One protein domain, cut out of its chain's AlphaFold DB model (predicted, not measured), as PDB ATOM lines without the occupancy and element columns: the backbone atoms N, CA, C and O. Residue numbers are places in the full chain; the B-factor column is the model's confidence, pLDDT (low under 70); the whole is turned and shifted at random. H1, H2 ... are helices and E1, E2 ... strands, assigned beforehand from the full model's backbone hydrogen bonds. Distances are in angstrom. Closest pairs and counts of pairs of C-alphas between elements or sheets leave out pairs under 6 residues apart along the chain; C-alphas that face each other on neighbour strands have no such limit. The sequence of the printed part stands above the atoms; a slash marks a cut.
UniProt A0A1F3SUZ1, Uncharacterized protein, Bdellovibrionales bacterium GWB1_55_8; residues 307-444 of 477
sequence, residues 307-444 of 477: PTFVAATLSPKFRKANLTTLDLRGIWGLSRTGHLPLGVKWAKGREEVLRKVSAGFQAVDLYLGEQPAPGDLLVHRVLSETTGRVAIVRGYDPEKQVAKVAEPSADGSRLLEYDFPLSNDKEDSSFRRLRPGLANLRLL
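Overview. This is residues 307 to 444 of the 477 residues of an uncharacterized protein of Bdellovibrionales bacterium GWB1_55_8 (UniProt A0A1F3SUZ1). A strongly twisted sheet of six strands has helices over one face: H3 crosses the end of the sheet with E1 and E6, H1 covers part of E3, H4 packs on H3, and H2 packs on H1. The helices lie toward one end of the longest axis, and the loop of residues 422 to 437 reaches the other end. The printed part has 138 residues, with four named helices followed by six named strands, in the order H1 H2 H3 H4 E1 E2 E3 E4 E5 E6; the class is mixed, helices and strands. The sheet runs E1 E6 E2 E3 E4 E5 and is antiparallel throughout. The whole is compact, with a radius of gyration of the C-alphas of 14.9 A and spans of 47 by 36 by 29 A.

Along the chain. Find C-alpha 307 at (-38.728, -32.850, 29.494); here H1 begins and runs over residues 307 to 313. H2, residues 316 to 319, follows. At C-alpha 325, (-43.627, -32.916, 26.432), begins H3, residues 325 to 337, 18.0 A long and the longest helix by residues. H4 takes residues 350 to 358 and is 12.1 A long. Then come the short strands E1, residues 361 to 364, and E2, residues 377 to 380. E3, residues 389 to 397, is 19.9 A long and bends by 82 degrees at residue 394. E4, residues 402 to 408, is 18.8 A long, and E5, residues 415 to 421, is 18.1 A long. E6, residues 438 to 443, is 16.7 A long and ends at C-alpha 443, (-35.160, -46.121, 25.822).

Arrangement. Start in the sheet, whose edge strands are E1 and E5. Beside E1 look for E6, where N 362 and O 442 are 2.8 A apart. E6 and E2 stand at 164 degrees between their directions, with N 379 and O 439 at 2.8 A. From E2 the chain goes on through a meander, each strand the antiparallel neighbour of the one before: E2 E3 E4 E5. Its hairpins show N 378 and O 391 at 2.9 A for E2 and E3, N 397 and O 402 at 2.8 A for E3 and E4, and N 405 and O 418 at 2.9 A for E4 and E5. The pairing is staggered: E3 pairs with E2 over residues 389 to 392 and with E4 over residues 392 to 397. H1 and H3 are on one face of the sheet, an arrangement in two layers. H3 has a height over the sheet of 8.0 A and runs across the strands, at 82 degrees to E1 on the local plane; its closest C-alphas to E1 are those of Trp 332 and Ala 363, 5.1 A apart. H1 has a height of 8.6 A and runs along the strands, over E3, at 24 degrees on the local plane. H4 is not on the sheet; it touches H3 at a steep tilt of 60 degrees, the same way, closest at the C-alphas of Ile 331 and Ser 358, 4.8 A. H2 touches H1, closest at the C-alphas of Ala 311 and Arg 319, 4.9 A. In H1, H3 and H4 every O i to N i+4 pair is within hydrogen-bond range; H2 is too short for such a pair, and its one O i to N i+3 pair is not within range.

Size, cuts and confidence. The two C-alphas farthest apart, those of Lys 348 and Asp 428, are 47.6 A apart. The printed part has no cut. The long links are H3 to H4, E1 to E2, and E5 to E6. The mean pLDDT of the printed part is 75.1; look for values under 70 at residues 307 to 323, 382 to 388, 407 to 416 and 430.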
ATOM      1  N   PRO A 307     -39.547 -32.523  30.660       47.16
ATOM      2  CA  PRO A 307     -38.728 -32.850  29.494       47.16
ATOM      3  C   PRO A 307     -37.261 -32.397  29.540       47.16
ATOM      4  O   PRO A 307     -36.421 -33.119  29.019       47.16
ATOM      5  N   THR A 308     -36.922 -31.258  30.150       48.56
ATOM      6  CA  THR A 308     -35.538 -30.794  30.383       48.56
ATOM      7  C   THR A 308     -34.832 -31.672  31.416       48.56
ATOM      8  O   THR A 308     -33.672 -32.039  31.218       48.56
ATOM      9  N   PHE A 309     -35.534 -32.085  32.481       47.28
ATOM     10  CA  PHE A 309     -35.027 -33.083  33.432       47.28
ATOM     11  C   PHE A 309     -34.716 -34.392  32.728       47.28
ATOM     12  O   PHE A 309     -33.587 -34.876  32.779       47.28
ATOM     13  N   VAL A 310     -35.711 -34.918  32.018       52.81
ATOM     14  CA  VAL A 310     -35.576 -36.141  31.243       52.81
ATOM     15  C   VAL A 310     -34.448 -35.993  30.231       52.81
ATOM     16  O   VAL A 310     -33.534 -36.805  30.248       52.81
ATOM     17  N   ALA A 311     -34.401 -34.923  29.436       51.94
ATOM     18  CA  ALA A 311     -33.302 -34.654  28.514       51.94
ATOM     19  C   ALA A 311     -31.940 -34.736  29.213       51.94
ATOM     20  O   ALA A 311     -31.046 -35.383  28.673       51.94
ATOM     21  N   ALA A 312     -31.796 -34.179  30.420       48.62
ATOM     22  CA  ALA A 312     -30.574 -34.264  31.216       48.62
ATOM     23  C   ALA A 312     -30.215 -35.688  31.695       48.62
ATOM     24  O   ALA A 312     -29.023 -35.974  31.845       48.62
ATOM     25  N   THR A 313     -31.201 -36.576  31.886       51.91
ATOM     26  CA  THR A 313     -30.991 -38.013  32.157       51.91
ATOM     27  C   THR A 313     -30.745 -38.842  30.890       51.91
ATOM     28  O   THR A 313     -30.215 -39.949  30.975       51.91
ATOM     29  N   LEU A 314     -31.117 -38.333  29.710       57.28
ATOM     30  CA  LEU A 314     -30.837 -38.960  28.417       57.28
ATOM     31  C   LEU A 314     -29.373 -38.744  27.980       57.28
ATOM     32  O   LEU A 314     -28.634 -37.909  28.507       57.28
ATOM     33  N   SER A 315     -28.943 -39.496  26.961       54.06
ATOM     34  CA  SER A 315     -27.586 -39.389  26.407       54.06
ATOM     35  C   SER A 315     -27.239 -37.956  25.942       54.06
ATOM     36  O   SER A 315     -28.128 -37.176  25.578       54.06
ATOM     37  N   PRO A 316     -25.942 -37.587  25.848       54.84
ATOM     38  CA  PRO A 316     -25.520 -36.247  25.426       54.84
ATOM     39  C   PRO A 316     -26.058 -35.788  24.061       54.84
ATOM     40  O   PRO A 316     -26.108 -34.585  23.806       54.84
ATOM     41  N   LYS A 317     -26.462 -36.722  23.187       53.81
ATOM     42  CA  LYS A 317     -27.099 -36.416  21.896       53.81
ATOM     43  C   LYS A 317     -28.518 -35.867  22.079       53.81
ATOM     44  O   LYS A 317     -28.892 -34.932  21.380       53.81
ATOM     45  N   PHE A 318     -29.271 -36.405  23.037       57.72
ATOM     46  CA  PHE A 318     -30.634 -35.971  23.352       57.72
ATOM     47  C   PHE A 318     -30.655 -34.684  24.185       57.72
ATOM     48  O   PHE A 318     -31.503 -33.832  23.939       57.72
ATOM     49  N   ARG A 319     -29.669 -34.480  25.079       57.53
ATOM     50  CA  ARG A 319     -29.499 -33.213  25.823       57.53
ATOM     51  C   ARG A 319     -29.490 -31.988  24.912       57.53
ATOM     52  O   ARG A 319     -30.193 -31.029  25.181       57.53
ATOM     53  N   LYS A 320     -28.768 -32.046  23.787       57.19
ATOM     54  CA  LYS A 320     -28.686 -30.940  22.813       57.19
ATOM     55  C   LYS A 320     -29.998 -30.640  22.074       57.19
ATOM     56  O   LYS A 320     -30.070 -29.630  21.381       57.19
ATOM     57  N   ALA A 321     -31.000 -31.517  22.156       56.16
ATOM     58  CA  ALA A 321     -32.253 -31.358  21.425       56.16
ATOM     59  C   ALA A 321     -33.305 -30.529  22.183       56.16
ATOM     60  O   ALA A 321     -34.265 -30.102  21.542       56.16
ATOM     61  N   ASN A 322     -33.148 -30.294  23.496       61.16
ATOM     62  CA  ASN A 322     -34.111 -29.573  24.347       61.16
ATOM     63  C   ASN A 322     -35.563 -29.998  24.057       61.16
ATOM     64  O   ASN A 322     -36.375 -29.199  23.586       61.16
ATOM     65  N   LEU A 323     -35.849 -31.297  24.194       68.44
ATOM     66  CA  LEU A 323     -37.167 -31.881  23.916       68.44
ATOM     67  C   LEU A 323     -38.208 -31.326  24.898       68.44
ATOM     68  O   LEU A 323     -37.877 -31.132  26.058       68.44
ATOM     69  N   THR A 324     -39.448 -31.110  24.452       71.94
ATOM     70  CA  THR A 324     -40.619 -30.767  25.287       71.94
ATOM     71  C   THR A 324     -41.546 -31.980  25.476       71.94
ATOM     72  O   THR A 324     -41.349 -33.035  24.869       71.94
ATOM     73  N   THR A 325     -42.617 -31.848  26.268       74.62
ATOM     74  CA  THR A 325     -43.627 -32.916  26.432       74.62
ATOM     75  C   THR A 325     -44.349 -33.233  25.129       74.62
ATOM     76  O   THR A 325     -44.683 -34.388  24.864       74.62
ATOM     77  N   LEU A 326     -44.565 -32.213  24.295       77.50
ATOM     78  CA  LEU A 326     -45.163 -32.366  22.979       77.50
ATOM     79  C   LEU A 326     -44.214 -33.121  22.041       77.50
ATOM     80  O   LEU A 326     -44.650 -34.043  21.359       77.50
ATOM     81  N   ASP A 327     -42.917 -32.805  22.072       80.62
ATOM     82  CA  ASP A 327     -41.889 -33.516  21.302       80.62
ATOM     83  C   ASP A 327     -41.775 -34.989  21.700       80.62
ATOM     84  O   ASP A 327     -41.724 -35.850  20.826       80.62
ATOM     85  N   LEU A 328     -41.790 -35.295  23.003       83.44
ATOM     86  CA  LEU A 328     -41.788 -36.673  23.503       83.44
ATOM     87  C   LEU A 328     -43.046 -37.430  23.049       83.44
ATOM     88  O   LEU A 328     -42.952 -38.556  22.569       83.44
ATOM     89  N   ARG A 329     -44.225 -36.799  23.069       81.94
ATOM     90  CA  ARG A 329     -45.437 -37.399  22.485       81.94
ATOM     91  C   ARG A 329     -45.345 -37.564  20.961       81.94
ATOM     92  O   ARG A 329     -45.859 -38.542  20.422       81.94
ATOM     93  N   GLY A 330     -44.665 -36.651  20.268       85.00
ATOM     94  CA  GLY A 330     -44.335 -36.771  18.846       85.00
ATOM     95  C   GLY A 330     -43.413 -37.958  18.559       85.00
ATOM     96  O   GLY A 330     -43.667 -38.719  17.629       85.00
ATOM     97  N   ILE A 331     -42.401 -38.166  19.402       86.75
ATOM     98  CA  ILE A 331     -41.489 -39.318  19.384       86.75
ATOM     99  C   ILE A 331     -42.240 -40.628  19.649       86.75
ATOM    100  O   ILE A 331     -41.999 -41.603  18.943       86.75
ATOM    101  N   TRP A 332     -43.184 -40.649  20.597       90.19
ATOM    102  CA  TRP A 332     -44.054 -41.808  20.839       90.19
ATOM    103  C   TRP A 332     -44.905 -42.131  19.607       90.19
ATOM    104  O   TRP A 332     -44.895 -43.267  19.142       90.19
ATOM    105  N   GLY A 333     -45.553 -41.124  19.007       87.75
ATOM    106  CA  GLY A 333     -46.321 -41.290  17.769       87.75
ATOM    107  C   GLY A 333     -45.472 -41.821  16.610       87.75
ATOM    108  O   GLY A 333     -45.864 -42.785  15.951       87.75
ATOM    109  N   LEU A 334     -44.272 -41.263  16.419       88.25
ATOM    110  CA  LEU A 334     -43.308 -41.707  15.408       88.25
ATOM    111  C   LEU A 334     -42.834 -43.145  15.638       88.25
ATOM    112  O   LEU A 334     -42.830 -43.931  14.695       88.25
ATOM    113  N   SER A 335     -42.464 -43.500  16.870       87.19
ATOM    114  CA  SER A 335     -42.013 -44.849  17.233       87.19
ATOM    115  C   SER A 335     -43.140 -45.884  17.085       87.19
ATOM    116  O   SER A 335     -42.907 -46.994  16.614       87.19
ATOM    117  N   ARG A 336     -44.390 -45.505  17.401       86.88
ATOM    118  CA  ARG A 336     -45.566 -46.388  17.334       86.88
ATOM    119  C   ARG A 336     -46.150 -46.567  15.930       86.88
ATOM    120  O   ARG A 336     -46.670 -47.645  15.638       86.88
ATOM    121  N   THR A 337     -46.140 -45.510  15.110       86.75
ATOM    122  CA  THR A 337     -46.919 -45.421  13.852       86.75
ATOM    123  C   THR A 337     -46.121 -44.969  12.624       86.75
ATOM    124  O   THR A 337     -46.661 -44.974  11.525       86.75
ATOM    125  N   GLY A 338     -44.867 -44.527  12.776       88.06
ATOM    126  CA  GLY A 338     -44.071 -43.905  11.703       88.06
ATOM    127  C   GLY A 338     -44.435 -42.444  11.382       88.06
ATOM    128  O   GLY A 338     -43.710 -41.761  10.645       88.06
ATOM    129  N   HIS A 339     -45.519 -41.921  11.964       89.19
ATOM    130  CA  HIS A 339     -46.060 -40.593  11.676       89.19
ATOM    131  C   HIS A 339     -46.081 -39.692  12.921       89.19
ATOM    132  O   HIS A 339     -46.221 -40.153  14.053       89.19
ATOM    133  N   LEU A 340     -45.928 -38.381  12.710       86.06
ATOM    134  CA  LEU A 340     -46.142 -37.389  13.765       86.06
ATOM    135  C   LEU A 340     -47.652 -37.203  14.010       86.06
ATOM    136  O   LEU A 340     -48.433 -37.340  13.065       86.06
ATOM    137  N   PRO A 341     -48.072 -36.844  15.239       79.94
ATOM    138  CA  PRO A 341     -49.457 -36.489  15.539       79.94
ATOM    139  C   PRO A 341     -50.020 -35.430  14.579       79.94
ATOM    140  O   PRO A 341     -49.435 -34.359  14.401       79.94
ATOM    141  N   LEU A 342     -51.176 -35.729  13.980       77.19
ATOM    142  CA  LEU A 342     -51.886 -34.820  13.080       77.19
ATOM    143  C   LEU A 342     -52.379 -33.570  13.827       77.19
ATOM    144  O   LEU A 342     -52.702 -33.624  15.012       77.19
ATOM    145  N   GLY A 343     -52.445 -32.437  13.124       71.44
ATOM    146  CA  GLY A 343     -52.926 -31.158  13.666       71.44
ATOM    147  C   GLY A 343     -51.910 -30.370  14.505       71.44
ATOM    148  O   GLY A 343     -52.135 -29.188  14.765       71.44
ATOM    149  N   VAL A 344     -50.773 -30.961  14.883       74.69
ATOM    150  CA  VAL A 344     -49.698 -30.253  15.594       74.69
ATOM    151  C   VAL A 344     -48.825 -29.476  14.604       74.69
ATOM    152  O   VAL A 344     -48.282 -30.051  13.663       74.69
ATOM    153  N   LYS A 345     -48.656 -28.166  14.829       76.50
ATOM    154  CA  LYS A 345     -47.707 -27.329  14.075       76.50
ATOM    155  C   LYS A 345     -46.328 -27.385  14.729       76.50
ATOM    156  O   LYS A 345     -46.127 -26.820  15.801       76.50
ATOM    157  N   TRP A 346     -45.377 -28.036  14.070       76.00
ATOM    158  CA  TRP A 346     -43.992 -28.122  14.529       76.00
ATOM    159  C   TRP A 346     -43.164 -26.927  14.038       76.00
ATOM    160  O   TRP A 346     -43.371 -26.413  12.939       76.00
ATOM    161  N   ALA A 347     -42.197 -26.483  14.844       72.94
ATOM    162  CA  ALA A 347     -41.261 -25.436  14.433       72.94
ATOM    163  C   ALA A 347     -40.361 -25.907  13.270       72.94
ATOM    164  O   ALA A 347     -40.089 -27.101  13.116       72.94
ATOM    165  N   LYS A 348     -39.856 -24.970  12.456       73.88
ATOM    166  CA  LYS A 348     -39.015 -25.280  11.285       73.88
ATOM    167  C   LYS A 348     -37.797 -26.126  11.689       73.88
ATOM    168  O   LYS A 348     -37.036 -25.740  12.570       73.88
ATOM    169  N   GLY A 349     -37.624 -27.284  11.046       75.44
ATOM    170  CA  GLY A 349     -36.556 -28.249  11.349       75.44
ATOM    171  C   GLY A 349     -36.805 -29.141  12.576       75.44
ATOM    172  O   GLY A 349     -36.083 -30.119  12.766       75.44
ATOM    173  N   ARG A 350     -37.843 -28.880  13.387       77.44
ATOM    174  CA  ARG A 350     -38.143 -29.683  14.582       77.44
ATOM    175  C   ARG A 350     -38.549 -31.107  14.224       77.44
ATOM    176  O   ARG A 350     -38.030 -32.039  14.825       77.44
ATOM    177  N   GLU A 351     -39.392 -31.287  13.208       82.19
ATOM    178  CA  GLU A 351     -39.836 -32.614  12.754       82.19
ATOM    179  C   GLU A 351     -38.673 -33.541  12.382       82.19
ATOM    180  O   GLU A 351     -38.685 -34.724  12.714       82.19
ATOM    181  N   GLU A 352     -37.645 -33.005  11.719       79.44
ATOM    182  CA  GLU A 352     -36.460 -33.768  11.324       79.44
ATOM    183  C   GLU A 352     -35.649 -34.212  12.550       79.44
ATOM    184  O   GLU A 352     -35.181 -35.351  12.612       79.44
ATOM    185  N   VAL A 353     -35.535 -33.343  13.563       77.44
ATOM    186  CA  VAL A 353     -34.944 -33.696  14.862       77.44
ATOM    187  C   VAL A 353     -35.758 -34.802  15.531       77.44
ATOM    188  O   VAL A 353     -35.165 -35.790  15.952       77.44
ATOM    189  N   LEU A 354     -37.092 -34.704  15.574       79.44
ATOM    190  CA  LEU A 354     -37.939 -35.736  16.187       79.44
ATOM    191  C   LEU A 354     -37.821 -37.087  15.483       79.44
ATOM    192  O   LEU A 354     -37.688 -38.096  16.165       79.44
ATOM    193  N   ARG A 355     -37.779 -37.115  14.145       83.12
ATOM    194  CA  ARG A 355     -37.566 -38.351  13.368       83.12
ATOM    195  C   ARG A 355     -36.198 -38.985  13.634       83.12
ATOM    196  O   ARG A 355     -36.108 -40.199  13.770       83.12
ATOM    197  N   LYS A 356     -35.133 -38.182  13.745       79.50
ATOM    198  CA  LYS A 356     -33.788 -38.679  14.103       79.50
ATOM    199  C   LYS A 356     -33.727 -39.187  15.544       79.50
ATOM    200  O   LYS A 356     -33.074 -40.191  15.817       79.50
ATOM    201  N   VAL A 357     -34.397 -38.493  16.462       75.38
ATOM    202  CA  VAL A 357     -34.428 -38.811  17.894       75.38
ATOM    203  C   VAL A 357     -35.296 -40.036  18.187       75.38
ATOM    204  O   VAL A 357     -34.925 -40.834  19.045       75.38
ATOM    205  N   SER A 358     -36.409 -40.236  17.470       82.31
ATOM    206  CA  SER A 358     -37.373 -41.304  17.763       82.31
ATOM    207  C   SER A 358     -36.801 -42.713  17.632       82.31
ATOM    208  O   SER A 358     -37.256 -43.606  18.332       82.31
ATOM    209  N   ALA A 359     -35.760 -42.906  16.816       79.69
ATOM    210  CA  ALA A 359     -35.046 -44.180  16.703       79.69
ATOM    211  C   ALA A 359     -34.337 -44.623  18.005       79.69
ATOM    212  O   ALA A 359     -33.953 -45.782  18.123       79.69
ATOM    213  N   GLY A 360     -34.153 -43.725  18.981       74.81
ATOM    214  CA  GLY A 360     -33.644 -44.068  20.314       74.81
ATOM    215  C   GLY A 360     -34.702 -44.606  21.283       74.81
ATOM    216  O   GLY A 360     -34.353 -44.958  22.411       74.81
ATOM    217  N   PHE A 361     -35.976 -44.654  20.875       84.06
ATOM    218  CA  PHE A 361     -37.100 -44.967  21.751       84.06
ATOM    219  C   PHE A 361     -38.037 -46.024  21.170       84.06
ATOM    220  O   PHE A 361     -38.376 -46.012  19.986       84.06
ATOM    221  N   GLN A 362     -38.549 -46.866  22.058       87.19
ATOM    222  CA  GLN A 362     -39.688 -47.740  21.833       87.19
ATOM    223  C   GLN A 362     -40.922 -47.123  22.502       87.19
ATOM    224  O   GLN A 362     -40.922 -46.849  23.704       87.19
ATOM    225  N   ALA A 363     -41.983 -46.907  21.728       90.44
ATOM    226  CA  ALA A 363     -43.299 -46.618  22.277       90.44
ATOM    227  C   ALA A 363     -43.824 -47.842  23.039       90.44
ATOM    228  O   ALA A 363     -43.822 -48.946  22.499       90.44
ATOM    229  N   VAL A 364     -44.279 -47.620  24.270       90.06
ATOM    230  CA  VAL A 364     -45.018 -48.593  25.078       90.06
ATOM    231  C   VAL A 364     -46.483 -48.154  25.101       90.06
ATOM    232  O   VAL A 364     -46.790 -46.997  25.416       90.06
ATOM    233  N   ASP A 365     -47.379 -49.055  24.712       87.69
ATOM    234  CA  ASP A 365     -48.795 -48.775  24.462       87.69
ATOM    235  C   ASP A 365     -49.682 -49.264  25.614       87.69
ATOM    236  O   ASP A 365     -50.240 -50.364  25.608       87.69
ATOM    237  N   LEU A 366     -49.813 -48.407  26.631       87.38
ATOM    238  CA  LEU A 366     -50.579 -48.709  27.844       87.38
ATOM    239  C   LEU A 366     -52.045 -49.064  27.531       87.38
ATOM    240  O   LEU A 366     -52.631 -49.912  28.200       87.38
ATOM    241  N   TYR A 367     -52.635 -48.463  26.490       84.50
ATOM    242  CA  TYR A 367     -54.027 -48.715  26.094       84.50
ATOM    243  C   TYR A 367     -54.235 -50.091  25.445       84.50
ATOM    244  O   TYR A 367     -55.367 -50.567  25.399       84.50
ATOM    245  N   LEU A 368     -53.161 -50.745  24.992       84.31
ATOM    246  CA  LEU A 368     -53.162 -52.142  24.544       84.31
ATOM    247  C   LEU A 368     -52.772 -53.127  25.663       84.31
ATOM    248  O   LEU A 368     -52.634 -54.321  25.409       84.31
ATOM    249  N   GLY A 369     -52.620 -52.646  26.902       82.12
ATOM    250  CA  GLY A 369     -52.254 -53.458  28.064       82.12
ATOM    251  C   GLY A 369     -50.750 -53.679  28.239       82.12
ATOM    252  O   GLY A 369     -50.354 -54.464  29.102       82.12
ATOM    253  N   GLU A 370     -49.900 -52.999  27.463       88.81
ATOM    254  CA  GLU A 370     -48.457 -53.030  27.698       88.81
ATOM    255  C   GLU A 370     -48.107 -52.336  29.022       88.81
ATOM    256  O   GLU A 370     -48.706 -51.328  29.400       88.81
ATOM    257  N   GLN A 371     -47.126 -52.877  29.745       90.44
ATOM    258  CA  GLN A 371     -46.820 -52.435  31.105       90.44
ATOM    259  C   GLN A 371     -45.618 -51.472  31.147       90.44
ATOM    260  O   GLN A 371     -44.603 -51.728  30.479       90.44
ATOM    261  N   PRO A 372     -45.683 -50.391  31.953       89.75
ATOM    262  CA  PRO A 372     -44.513 -49.586  32.274       89.75
ATOM    263  C   PRO A 372     -43.444 -50.424  32.981       89.75
ATOM    264  O   PRO A 372     -43.747 -51.192  33.894       89.75
ATOM    265  N   ALA A 373     -42.188 -50.236  32.594       82.56
ATOM    266  CA  ALA A 373     -41.025 -50.821  33.250       82.56
ATOM    267  C   ALA A 373     -40.185 -49.735  33.945       82.56
ATOM    268  O   ALA A 373     -40.215 -48.573  33.530       82.56
ATOM    269  N   PRO A 374     -39.396 -50.084  34.979       81.81
ATOM    270  CA  PRO A 374     -38.437 -49.162  35.578       81.81
ATOM    271  C   PRO A 374     -37.485 -48.563  34.531       81.81
ATOM    272  O   PRO A 374     -36.896 -49.286  33.731       81.81
ATOM    273  N   GLY A 375     -37.326 -47.241  34.553       71.44
ATOM    274  CA  GLY A 375     -36.540 -46.477  33.580       71.44
ATOM    275  C   GLY A 375     -37.328 -45.964  32.370       71.44
ATOM    276  O   GLY A 375     -36.792 -45.135  31.633       71.44
ATOM    277  N   ASP A 376     -38.583 -46.385  32.174       83.19
ATOM    278  CA  ASP A 376     -39.450 -45.782  31.160       83.19
ATOM    279  C   ASP A 376     -39.804 -44.326  31.516       83.19
ATOM    280  O   ASP A 376     -39.864 -43.935  32.686       83.19
ATOM    281  N   LEU A 377     -40.078 -43.524  30.491       85.38
ATOM    282  CA  LEU A 377     -40.543 -42.148  30.608       85.38
ATOM    283  C   LEU A 377     -42.063 -42.109  30.449       85.38
ATOM    284  O   LEU A 377     -42.586 -42.197  29.332       85.38
ATOM    285  N   LEU A 378     -42.770 -41.925  31.560       86.94
ATOM    286  CA  LEU A 378     -44.214 -41.752  31.566       86.94
ATOM    287  C   LEU A 378     -44.551 -40.289  31.262       86.94
ATOM    288  O   LEU A 378     -44.382 -39.413  32.110       86.94
ATOM    289  N   VAL A 379     -45.030 -40.024  30.048       86.81
ATOM    290  CA  VAL A 379     -45.509 -38.711  29.603       86.81
ATOM    291  C   VAL A 379     -47.022 -38.641  29.820       86.81
ATOM    292  O   VAL A 379     -47.770 -39.451  29.277       86.81
ATOM    293  N   HIS A 380     -47.494 -37.643  30.564       84.50
ATOM    294  CA  HIS A 380     -48.921 -37.354  30.722       84.50
ATOM    295  C   HIS A 380     -49.225 -35.956  30.184       84.50
ATOM    296  O   HIS A 380     -48.693 -34.963  30.683       84.50
ATOM    297  N   ARG A 381     -50.072 -35.872  29.154       73.50
ATOM    298  CA  ARG A 381     -50.500 -34.592  28.577       73.50
ATOM    299  C   ARG A 381     -51.939 -34.669  28.075       73.50
ATOM    300  O   ARG A 381     -52.225 -35.407  27.130       73.50
ATOM    301  N   VAL A 382     -52.829 -33.863  28.640       66.25
ATOM    302  CA  VAL A 382     -54.186 -33.690  28.105       66.25
ATOM    303  C   VAL A 382     -54.129 -32.686  26.946       66.25
ATOM    304  O   VAL A 382     -53.356 -31.734  26.979       66.25
ATOM    305  N   LEU A 383     -54.910 -32.895  25.879       54.97
ATOM    306  CA  LEU A 383     -54.869 -32.014  24.696       54.97
ATOM    307  C   LEU A 383     -55.379 -30.587  24.973       54.97
ATOM    308  O   LEU A 383     -54.991 -29.664  24.265       54.97
ATOM    309  N   SER A 384     -56.214 -30.412  25.999       50.53
ATOM    310  CA  SER A 384     -56.701 -29.116  26.489       50.53
ATOM    311  C   SER A 384     -55.729 -28.403  27.438       50.53
ATOM    312  O   SER A 384     -56.000 -27.276  27.844       50.53
ATOM    313  N   GLU A 385     -54.618 -29.043  27.818       50.97
ATOM    314  CA  GLU A 385     -53.632 -28.492  28.748       50.97
ATOM    315  C   GLU A 385     -52.388 -27.997  27.990       50.97
ATOM    316  O   GLU A 385     -51.810 -28.670  27.125       50.97
ATOM    317  N   THR A 386     -51.968 -26.769  28.306       50.56
ATOM    318  CA  THR A 386     -50.740 -26.155  27.773       50.56
ATOM    319  C   THR A 386     -49.494 -26.799  28.378       50.56
ATOM    320  O   THR A 386     -48.489 -26.984  27.683       50.56
ATOM    321  N   THR A 387     -49.589 -27.221  29.636       52.97
ATOM    322  CA  THR A 387     -48.583 -27.989  30.366       52.97
ATOM    323  C   THR A 387     -48.744 -29.494  30.133       52.97
ATOM    324  O   THR A 387     -49.777 -29.995  29.693       52.97
ATOM    325  N   GLY A 388     -47.678 -30.240  30.395       64.19
ATOM    326  CA  GLY A 388     -47.693 -31.696  30.476       64.19
ATOM    327  C   GLY A 388     -46.624 -32.134  31.468       64.19
ATOM    328  O   GLY A 388     -45.727 -31.355  31.783       64.19
ATOM    329  N   ARG A 389     -46.686 -33.375  31.939       73.75
ATOM    330  CA  ARG A 389     -45.710 -33.932  32.886       73.75
ATOM    331  C   ARG A 389     -44.925 -35.065  32.241       73.75
ATOM    332  O   ARG A 389     -45.440 -35.762  31.366       73.75
ATOM    333  N   VAL A 390     -43.688 -35.251  32.693       76.62
ATOM    334  CA  VAL A 390     -42.892 -36.450  32.409       76.62
ATOM    335  C   VAL A 390     -42.275 -36.921  33.708       76.62
ATOM    336  O   VAL A 390     -41.610 -36.141  34.383       76.62
ATOM    337  N   ALA A 391     -42.466 -38.188  34.039       81.19
ATOM    338  CA  ALA A 391     -41.848 -38.793  35.207       81.19
ATOM    339  C   ALA A 391     -41.121 -40.079  34.804       81.19
ATOM    340  O   ALA A 391     -41.508 -40.753  33.846       81.19
ATOM    341  N   ILE A 392     -40.048 -40.412  35.517       80.81
ATOM    342  CA  ILE A 392     -39.311 -41.660  35.310       80.81
ATOM    343  C   ILE A 392     -39.998 -42.745  36.132       80.81
ATOM    344  O   ILE A 392     -40.134 -42.612  37.349       80.81
ATOM    345  N   VAL A 393     -40.409 -43.831  35.487       82.44
ATOM    346  CA  VAL A 393     -40.996 -44.988  36.163       82.44
ATOM    347  C   VAL A 393     -39.924 -45.668  37.020       82.44
ATOM    348  O   VAL A 393     -38.821 -45.960  36.561       82.44
ATOM    349  N   ARG A 394     -40.244 -45.923  38.286       80.38
ATOM    350  CA  ARG A 394     -39.406 -46.626  39.274       80.38
ATOM    351  C   ARG A 394     -39.903 -48.045  39.521       80.38
ATOM    352  O   ARG A 394     -39.106 -48.943  39.762       80.38
ATOM    353  N   GLY A 395     -41.212 -48.241  39.411       79.81
ATOM    354  CA  GLY A 395     -41.891 -49.528  39.484       79.81
ATOM    355  C   GLY A 395     -43.334 -49.389  39.012       79.81
ATOM    356  O   GLY A 395     -43.832 -48.277  38.844       79.81
ATOM    357  N   TYR A 396     -44.005 -50.513  38.801       91.56
ATOM    358  CA  TYR A 396     -45.398 -50.548  38.376       91.56
ATOM    359  C   TYR A 396     -46.140 -51.645  39.134       91.56
ATOM    360  O   TYR A 396     -45.658 -52.774  39.214       91.56
ATOM    361  N   ASP A 397     -47.290 -51.292  39.697       89.81
ATOM    362  CA  ASP A 397     -48.258 -52.216  40.273       89.81
ATOM    363  C   ASP A 397     -49.340 -52.495  39.209       89.81
ATOM    364  O   ASP A 397     -50.140 -51.598  38.908       89.81
ATOM    365  N   PRO A 398     -49.357 -53.695  38.595       86.94
ATOM    366  CA  PRO A 398     -50.299 -54.022  37.532       86.94
ATOM    367  C   PRO A 398     -51.720 -54.278  38.042       86.94
ATOM    368  O   PRO A 398     -52.661 -54.086  37.273       86.94
ATOM    369  N   GLU A 399     -51.893 -54.676  39.306       84.75
ATOM    370  CA  GLU A 399     -53.212 -54.902  39.909       84.75
ATOM    371  C   GLU A 399     -53.883 -53.556  40.200       84.75
ATOM    372  O   GLU A 399     -55.037 -53.322  39.834       84.75
ATOM    373  N   LYS A 400     -53.123 -52.617  40.774       84.75
ATOM    374  CA  LYS A 400     -53.603 -51.263  41.078       84.75
ATOM    375  C   LYS A 400     -53.512 -50.284  39.914       84.75
ATOM    376  O   LYS A 400     -54.011 -49.168  40.044       84.75
ATOM    377  N   GLN A 401     -52.889 -50.649  38.793       87.62
ATOM    378  CA  GLN A 401     -52.560 -49.727  37.697       87.62
ATOM    379  C   GLN A 401     -51.868 -48.439  38.196       87.62
ATOM    380  O   GLN A 401     -52.165 -47.333  37.737       87.62
ATOM    381  N   VAL A 402     -50.957 -48.572  39.164       90.50
ATOM    382  CA  VAL A 402     -50.209 -47.454  39.763       90.50
ATOM    383  C   VAL A 402     -48.749 -47.560  39.347       90.50
ATOM    384  O   VAL A 402     -48.082 -48.558  39.615       90.50
ATOM    385  N   ALA A 403     -48.230 -46.519  38.703       88.81
ATOM    386  CA  ALA A 403     -46.802 -46.384  38.462       88.81
ATOM    387  C   ALA A 403     -46.168 -45.647  39.644       88.81
ATOM    388  O   ALA A 403     -46.550 -44.521  39.951       88.81
ATOM    389  N   LYS A 404     -45.163 -46.246  40.283       85.19
ATOM    390  CA  LYS A 404     -44.278 -45.510  41.192       85.19
ATOM    391  C   LYS A 404     -43.351 -44.689  40.324       85.19
ATOM    392  O   LYS A 404     -42.619 -45.271  39.522       85.19
ATOM    393  N   VAL A 405     -43.394 -43.369  40.433       83.12
ATOM    394  CA  VAL A 405     -42.631 -42.481  39.550       83.12
ATOM    395  C   VAL A 405     -41.742 -41.534  40.334       83.12
ATOM    396  O   VAL A 405     -42.009 -41.226  41.491       83.12
ATOM    397  N   ALA A 406     -40.683 -41.069  39.678       74.19
ATOM    398  CA  ALA A 406     -39.817 -40.008  40.155       74.19
ATOM    399  C   ALA A 406     -39.844 -38.831  39.177       74.19
ATOM    400  O   ALA A 406     -39.602 -38.998  37.977       74.19
ATOM    401  N   GLU A 407     -40.085 -37.635  39.697       66.94
ATOM    402  CA  GLU A 407     -39.954 -36.370  38.972       66.94
ATOM    403  C   GLU A 407     -39.050 -35.414  39.770       66.94
ATOM    404  O   GLU A 407     -38.903 -35.583  40.986       66.94
ATOM    405  N   PRO A 408     -38.408 -34.415  39.142       55.34
ATOM    406  CA  PRO A 408     -37.828 -33.318  39.903       55.34
ATOM    407  C   PRO A 408     -38.962 -32.602  40.637       55.34
ATOM    408  O   PRO A 408     -40.031 -32.376  40.072       55.34
ATOM    409  N   SER A 409     -38.729 -32.179  41.876       51.50
ATOM    410  CA  SER A 409     -39.591 -31.151  42.457       51.50
ATOM    411  C   SER A 409     -39.642 -29.932  41.527       51.50
ATOM    412  O   SER A 409     -38.674 -29.664  40.815       51.50
ATOM    413  N   ALA A 410     -40.733 -29.157  41.557       47.38
ATOM    414  CA  ALA A 410     -40.848 -27.913  40.776       47.38
ATOM    415  C   ALA A 410     -39.640 -26.972  40.984       47.38
ATOM    416  O   ALA A 410     -39.229 -26.238  40.096       47.38
ATOM    417  N   ASP A 411     -39.027 -27.066  42.164       42.00
ATOM    418  CA  ASP A 411     -37.869 -26.301  42.600       42.00
ATOM    419  C   ASP A 411     -36.504 -26.925  42.218       42.00
ATOM    420  O   ASP A 411     -35.448 -26.365  42.521       42.00
ATOM    421  N   GLY A 412     -36.510 -28.106  41.594       46.78
ATOM    422  CA  GLY A 412     -35.344 -28.854  41.134       46.78
ATOM    423  C   GLY A 412     -34.304 -29.197  42.211       46.78
ATOM    424  O   GLY A 412     -33.179 -29.557  41.851       46.78
ATOM    425  N   SER A 413     -34.605 -29.034  43.503       43.94
ATOM    426  CA  SER A 413     -33.647 -29.303  44.588       43.94
ATOM    427  C   SER A 413     -33.608 -30.777  44.985       43.94
ATOM    428  O   SER A 413     -32.568 -31.273  45.421       43.94
ATOM    429  N   ARG A 414     -34.723 -31.487  44.793       50.94
ATOM    430  CA  ARG A 414     -34.921 -32.884  45.177       50.94
ATOM    431  C   ARG A 414     -35.680 -33.645  44.095       50.94
ATOM    432  O   ARG A 414     -36.213 -33.067  43.151       50.94
ATOM    433  N   LEU A 415     -35.722 -34.959  44.251       57.50
ATOM    434  CA  LEU A 415     -36.633 -35.815  43.504       57.50
ATOM    435  C   LEU A 415     -37.858 -36.071  44.379       57.50
ATOM    436  O   LEU A 415     -37.722 -36.360  45.568       57.50
ATOM    437  N   LEU A 416     -39.039 -35.919  43.793       61.25
ATOM    438  CA  LEU A 416     -40.296 -36.341  44.386       61.25
ATOM    439  C   LEU A 416     -40.594 -37.737  43.847       61.25
ATOM    440  O   LEU A 416     -40.854 -37.897  42.653       61.25
ATOM    441  N   GLU A 417     -40.523 -38.738  44.720       79.62
ATOM    442  CA  GLU A 417     -41.063 -40.066  44.437       79.62
ATOM    443  C   GLU A 417     -42.503 -40.125  44.950       79.62
ATOM    444  O   GLU A 417     -42.769 -39.768  46.099       79.62
ATOM    445  N   TYR A 418     -43.436 -40.533  44.092       79.19
ATOM    446  CA  TYR A 418     -44.851 -40.658  44.436       79.19
ATOM    447  C   TYR A 418     -45.548 -41.708  43.567       79.19
ATOM    448  O   TYR A 418     -45.065 -42.102  42.501       79.19
ATOM    449  N   ASP A 419     -46.704 -42.157  44.039       85.75
ATOM    450  CA  ASP A 419     -47.568 -43.082  43.320       85.75
ATOM    451  C   ASP A 419     -48.417 -42.294  42.304       85.75
ATOM    452  O   ASP A 419     -49.246 -41.460  42.670       85.75
ATOM    453  N   PHE A 420     -48.201 -42.541  41.011       87.62
ATOM    454  CA  PHE A 420     -48.968 -41.970  39.906       87.62
ATOM    455  C   PHE A 420     -50.017 -42.992  39.432       87.62
ATOM    456  O   PHE A 420     -49.659 -43.999  38.809       87.62
ATOM    457  N   PRO A 421     -51.322 -42.762  39.670       88.56
ATOM    458  CA  PRO A 421     -52.365 -43.642  39.156       88.56
ATOM    459  C   PRO A 421     -52.457 -43.503  37.636       88.56
ATOM    460  O   PRO A 421     -52.603 -42.394  37.121       88.56
ATOM    461  N   LEU A 422     -52.414 -44.616  36.902       87.81
ATOM    462  CA  LEU A 422     -52.659 -44.602  35.457       87.81
ATOM    463  C   LEU A 422     -54.151 -44.502  35.124       87.81
ATOM    464  O   LEU A 422     -54.486 -44.167  33.992       87.81
ATOM    465  N   SER A 423     -55.044 -44.755  36.087       84.56
ATOM    466  CA  SER A 423     -56.499 -44.623  35.958       84.56
ATOM    467  C   SER A 423     -57.050 -43.452  36.789       84.56
ATOM    468  O   SER A 423     -56.411 -42.981  37.730       84.56
ATOM    469  N   ASN A 424     -58.243 -42.967  36.433       78.88
ATOM    470  CA  ASN A 424     -59.060 -42.091  37.286       78.88
ATOM    471  C   ASN A 424     -60.165 -42.856  38.034       78.88
ATOM    472  O   ASN A 424     -60.802 -42.291  38.919       78.88
ATOM    473  N   ASP A 425     -60.391 -44.127  37.694       76.50
ATOM    474  CA  ASP A 425     -61.415 -44.953  38.323       76.50
ATOM    475  C   ASP A 425     -60.908 -45.496  39.669       76.50
ATOM    476  O   ASP A 425     -59.705 -45.728  39.849       76.50
ATOM    477  N   LYS A 426     -61.830 -45.729  40.613       78.88
ATOM    478  CA  LYS A 426     -61.536 -46.289  41.948       78.88
ATOM    479  C   LYS A 426     -60.829 -47.649  41.849       78.88
ATOM    480  O   LYS A 426     -61.071 -48.385  40.893       78.88
ATOM    481  N   GLU A 427     -59.996 -47.986  42.841       75.06
ATOM    482  CA  GLU A 427     -59.234 -49.253  42.861       75.06
ATOM    483  C   GLU A 427     -60.146 -50.485  42.736       75.06
ATOM    484  O   GLU A 427     -59.843 -51.373  41.945       75.06
ATOM    485  N   ASP A 428     -61.311 -50.476  43.392       73.44
ATOM    486  CA  ASP A 428     -62.270 -51.595  43.411       73.44
ATOM    487  C   ASP A 428     -63.085 -51.784  42.109       73.44
ATOM    488  O   ASP A 428     -63.980 -52.629  42.048       73.44
ATOM    489  N   SER A 429     -62.853 -50.976  41.066       72.12
ATOM    490  CA  SER A 429     -63.613 -51.086  39.815       72.12
ATOM    491  C   SER A 429     -63.152 -52.287  38.987       72.12
ATOM    492  O   SER A 429     -61.988 -52.379  38.603       72.12
ATOM    493  N   SER A 430     -64.088 -53.168  38.616       66.00
ATOM    494  CA  SER A 430     -63.828 -54.350  37.771       66.00
ATOM    495  C   SER A 430     -63.315 -54.019  36.363       66.00
ATOM    496  O   SER A 430     -62.755 -54.879  35.687       66.00
ATOM    497  N   PHE A 431     -63.490 -52.773  35.920       72.94
ATOM    498  CA  PHE A 431     -62.872 -52.224  34.723       72.94
ATOM    499  C   PHE A 431     -62.341 -50.827  35.038       72.94
ATOM    500  O   PHE A 431     -63.096 -49.968  35.500       72.94
ATOM    501  N   ARG A 432     -61.046 -50.596  34.796       75.38
ATOM    502  CA  ARG A 432     -60.373 -49.321  35.068       75.38
ATOM    503  C   ARG A 432     -59.853 -48.720  33.774       75.38
ATOM    504  O   ARG A 432     -59.020 -49.302  33.081       75.38
ATOM    505  N   ARG A 433     -60.392 -47.554  33.428       82.38
ATOM    506  CA  ARG A 433     -60.038 -46.772  32.245       82.38
ATOM    507  C   ARG A 433     -58.761 -46.002  32.525       82.38
ATOM    508  O   ARG A 433     -58.673 -45.272  33.513       82.38
ATOM    509  N   LEU A 434     -57.785 -46.137  31.638       82.69
ATOM    510  CA  LEU A 434     -56.567 -45.343  31.710       82.69
ATOM    511  C   LEU A 434     -56.864 -43.861  31.441       82.69
ATOM    512  O   LEU A 434     -57.738 -43.519  30.640       82.69
ATOM    513  N   ARG A 435     -56.108 -42.981  32.098       84.56
ATOM    514  CA  ARG A 435     -56.167 -41.527  31.920       84.56
ATOM    515  C   ARG A 435     -55.940 -41.176  30.448       84.56
ATOM    516  O   ARG A 435     -55.051 -41.758  29.818       84.56
ATOM    517  N   PRO A 436     -56.710 -40.244  29.864       79.50
ATOM    518  CA  PRO A 436     -56.522 -39.844  28.477       79.50
ATOM    519  C   PRO A 436     -55.203 -39.082  28.305       79.50
ATOM    520  O   PRO A 436     -54.880 -38.189  29.080       79.50
ATOM    521  N   GLY A 437     -54.454 -39.394  27.246       76.25
ATOM    522  CA  GLY A 437     -53.223 -38.674  26.916       76.25
ATOM    523  C   GLY A 437     -51.975 -39.113  27.686       76.25
ATOM    524  O   GLY A 437     -51.001 -38.356  27.726       76.25
ATOM    525  N   LEU A 438     -51.983 -40.326  28.240       84.81
ATOM    526  CA  LEU A 438     -50.763 -41.028  28.624       84.81
ATOM    527  C   LEU A 438     -50.002 -41.491  27.373       84.81
ATOM    528  O   LEU A 438     -50.601 -41.929  26.392       84.81
ATOM    529  N   ALA A 439     -48.680 -41.417  27.425       87.06
ATOM    530  CA  ALA A 439     -47.763 -42.024  26.471       87.06
ATOM    531  C   ALA A 439     -46.531 -42.498  27.247       87.06
ATOM    532  O   ALA A 439     -45.957 -41.725  28.011       87.06
ATOM    533  N   ASN A 440     -46.124 -43.754  27.079       89.81
ATOM    534  CA  ASN A 440     -44.971 -44.305  27.787       89.81
ATOM    535  C   ASN A 440     -43.832 -44.594  26.802       89.81
ATOM    536  O   ASN A 440     -44.049 -45.213  25.762       89.81
ATOM    537  N   LEU A 441     -42.627 -44.106  27.094       87.50
ATOM    538  CA  LEU A 441     -41.460 -44.209  26.215       87.50
ATOM    539  C   LEU A 441     -40.333 -44.981  26.892       87.50
ATOM    540  O   LEU A 441     -39.748 -44.510  27.866       87.50
ATOM    541  N   ARG A 442     -39.961 -46.120  26.315       85.44
ATOM    542  CA  ARG A 442     -38.792 -46.901  26.721       85.44
ATOM    543  C   ARG A 442     -37.574 -46.489  25.905       85.44
ATOM    544  O   ARG A 442     -37.669 -46.342  24.689       85.44
ATOM    545  N   LEU A 443     -36.420 -46.318  26.546       76.62
ATOM    546  CA  LEU A 443     -35.160 -46.121  25.822       76.62
ATOM    547  C   LEU A 443     -34.616 -47.449  25.295       76.62
ATOM    548  O   LEU A 443     -34.579 -48.442  26.019       76.62
ATOM    549  N   LEU A 444     -34.098 -47.433  24.068       71.94
ATOM    550  CA  LEU A 444     -33.377 -48.566  23.494       71.94
ATOM    551  C   LEU A 444     -31.900 -48.546  23.932       71.94
ATOM    552  O   LEU A 444     -31.233 -47.508  23.913       71.94
TER     553      LEU A 444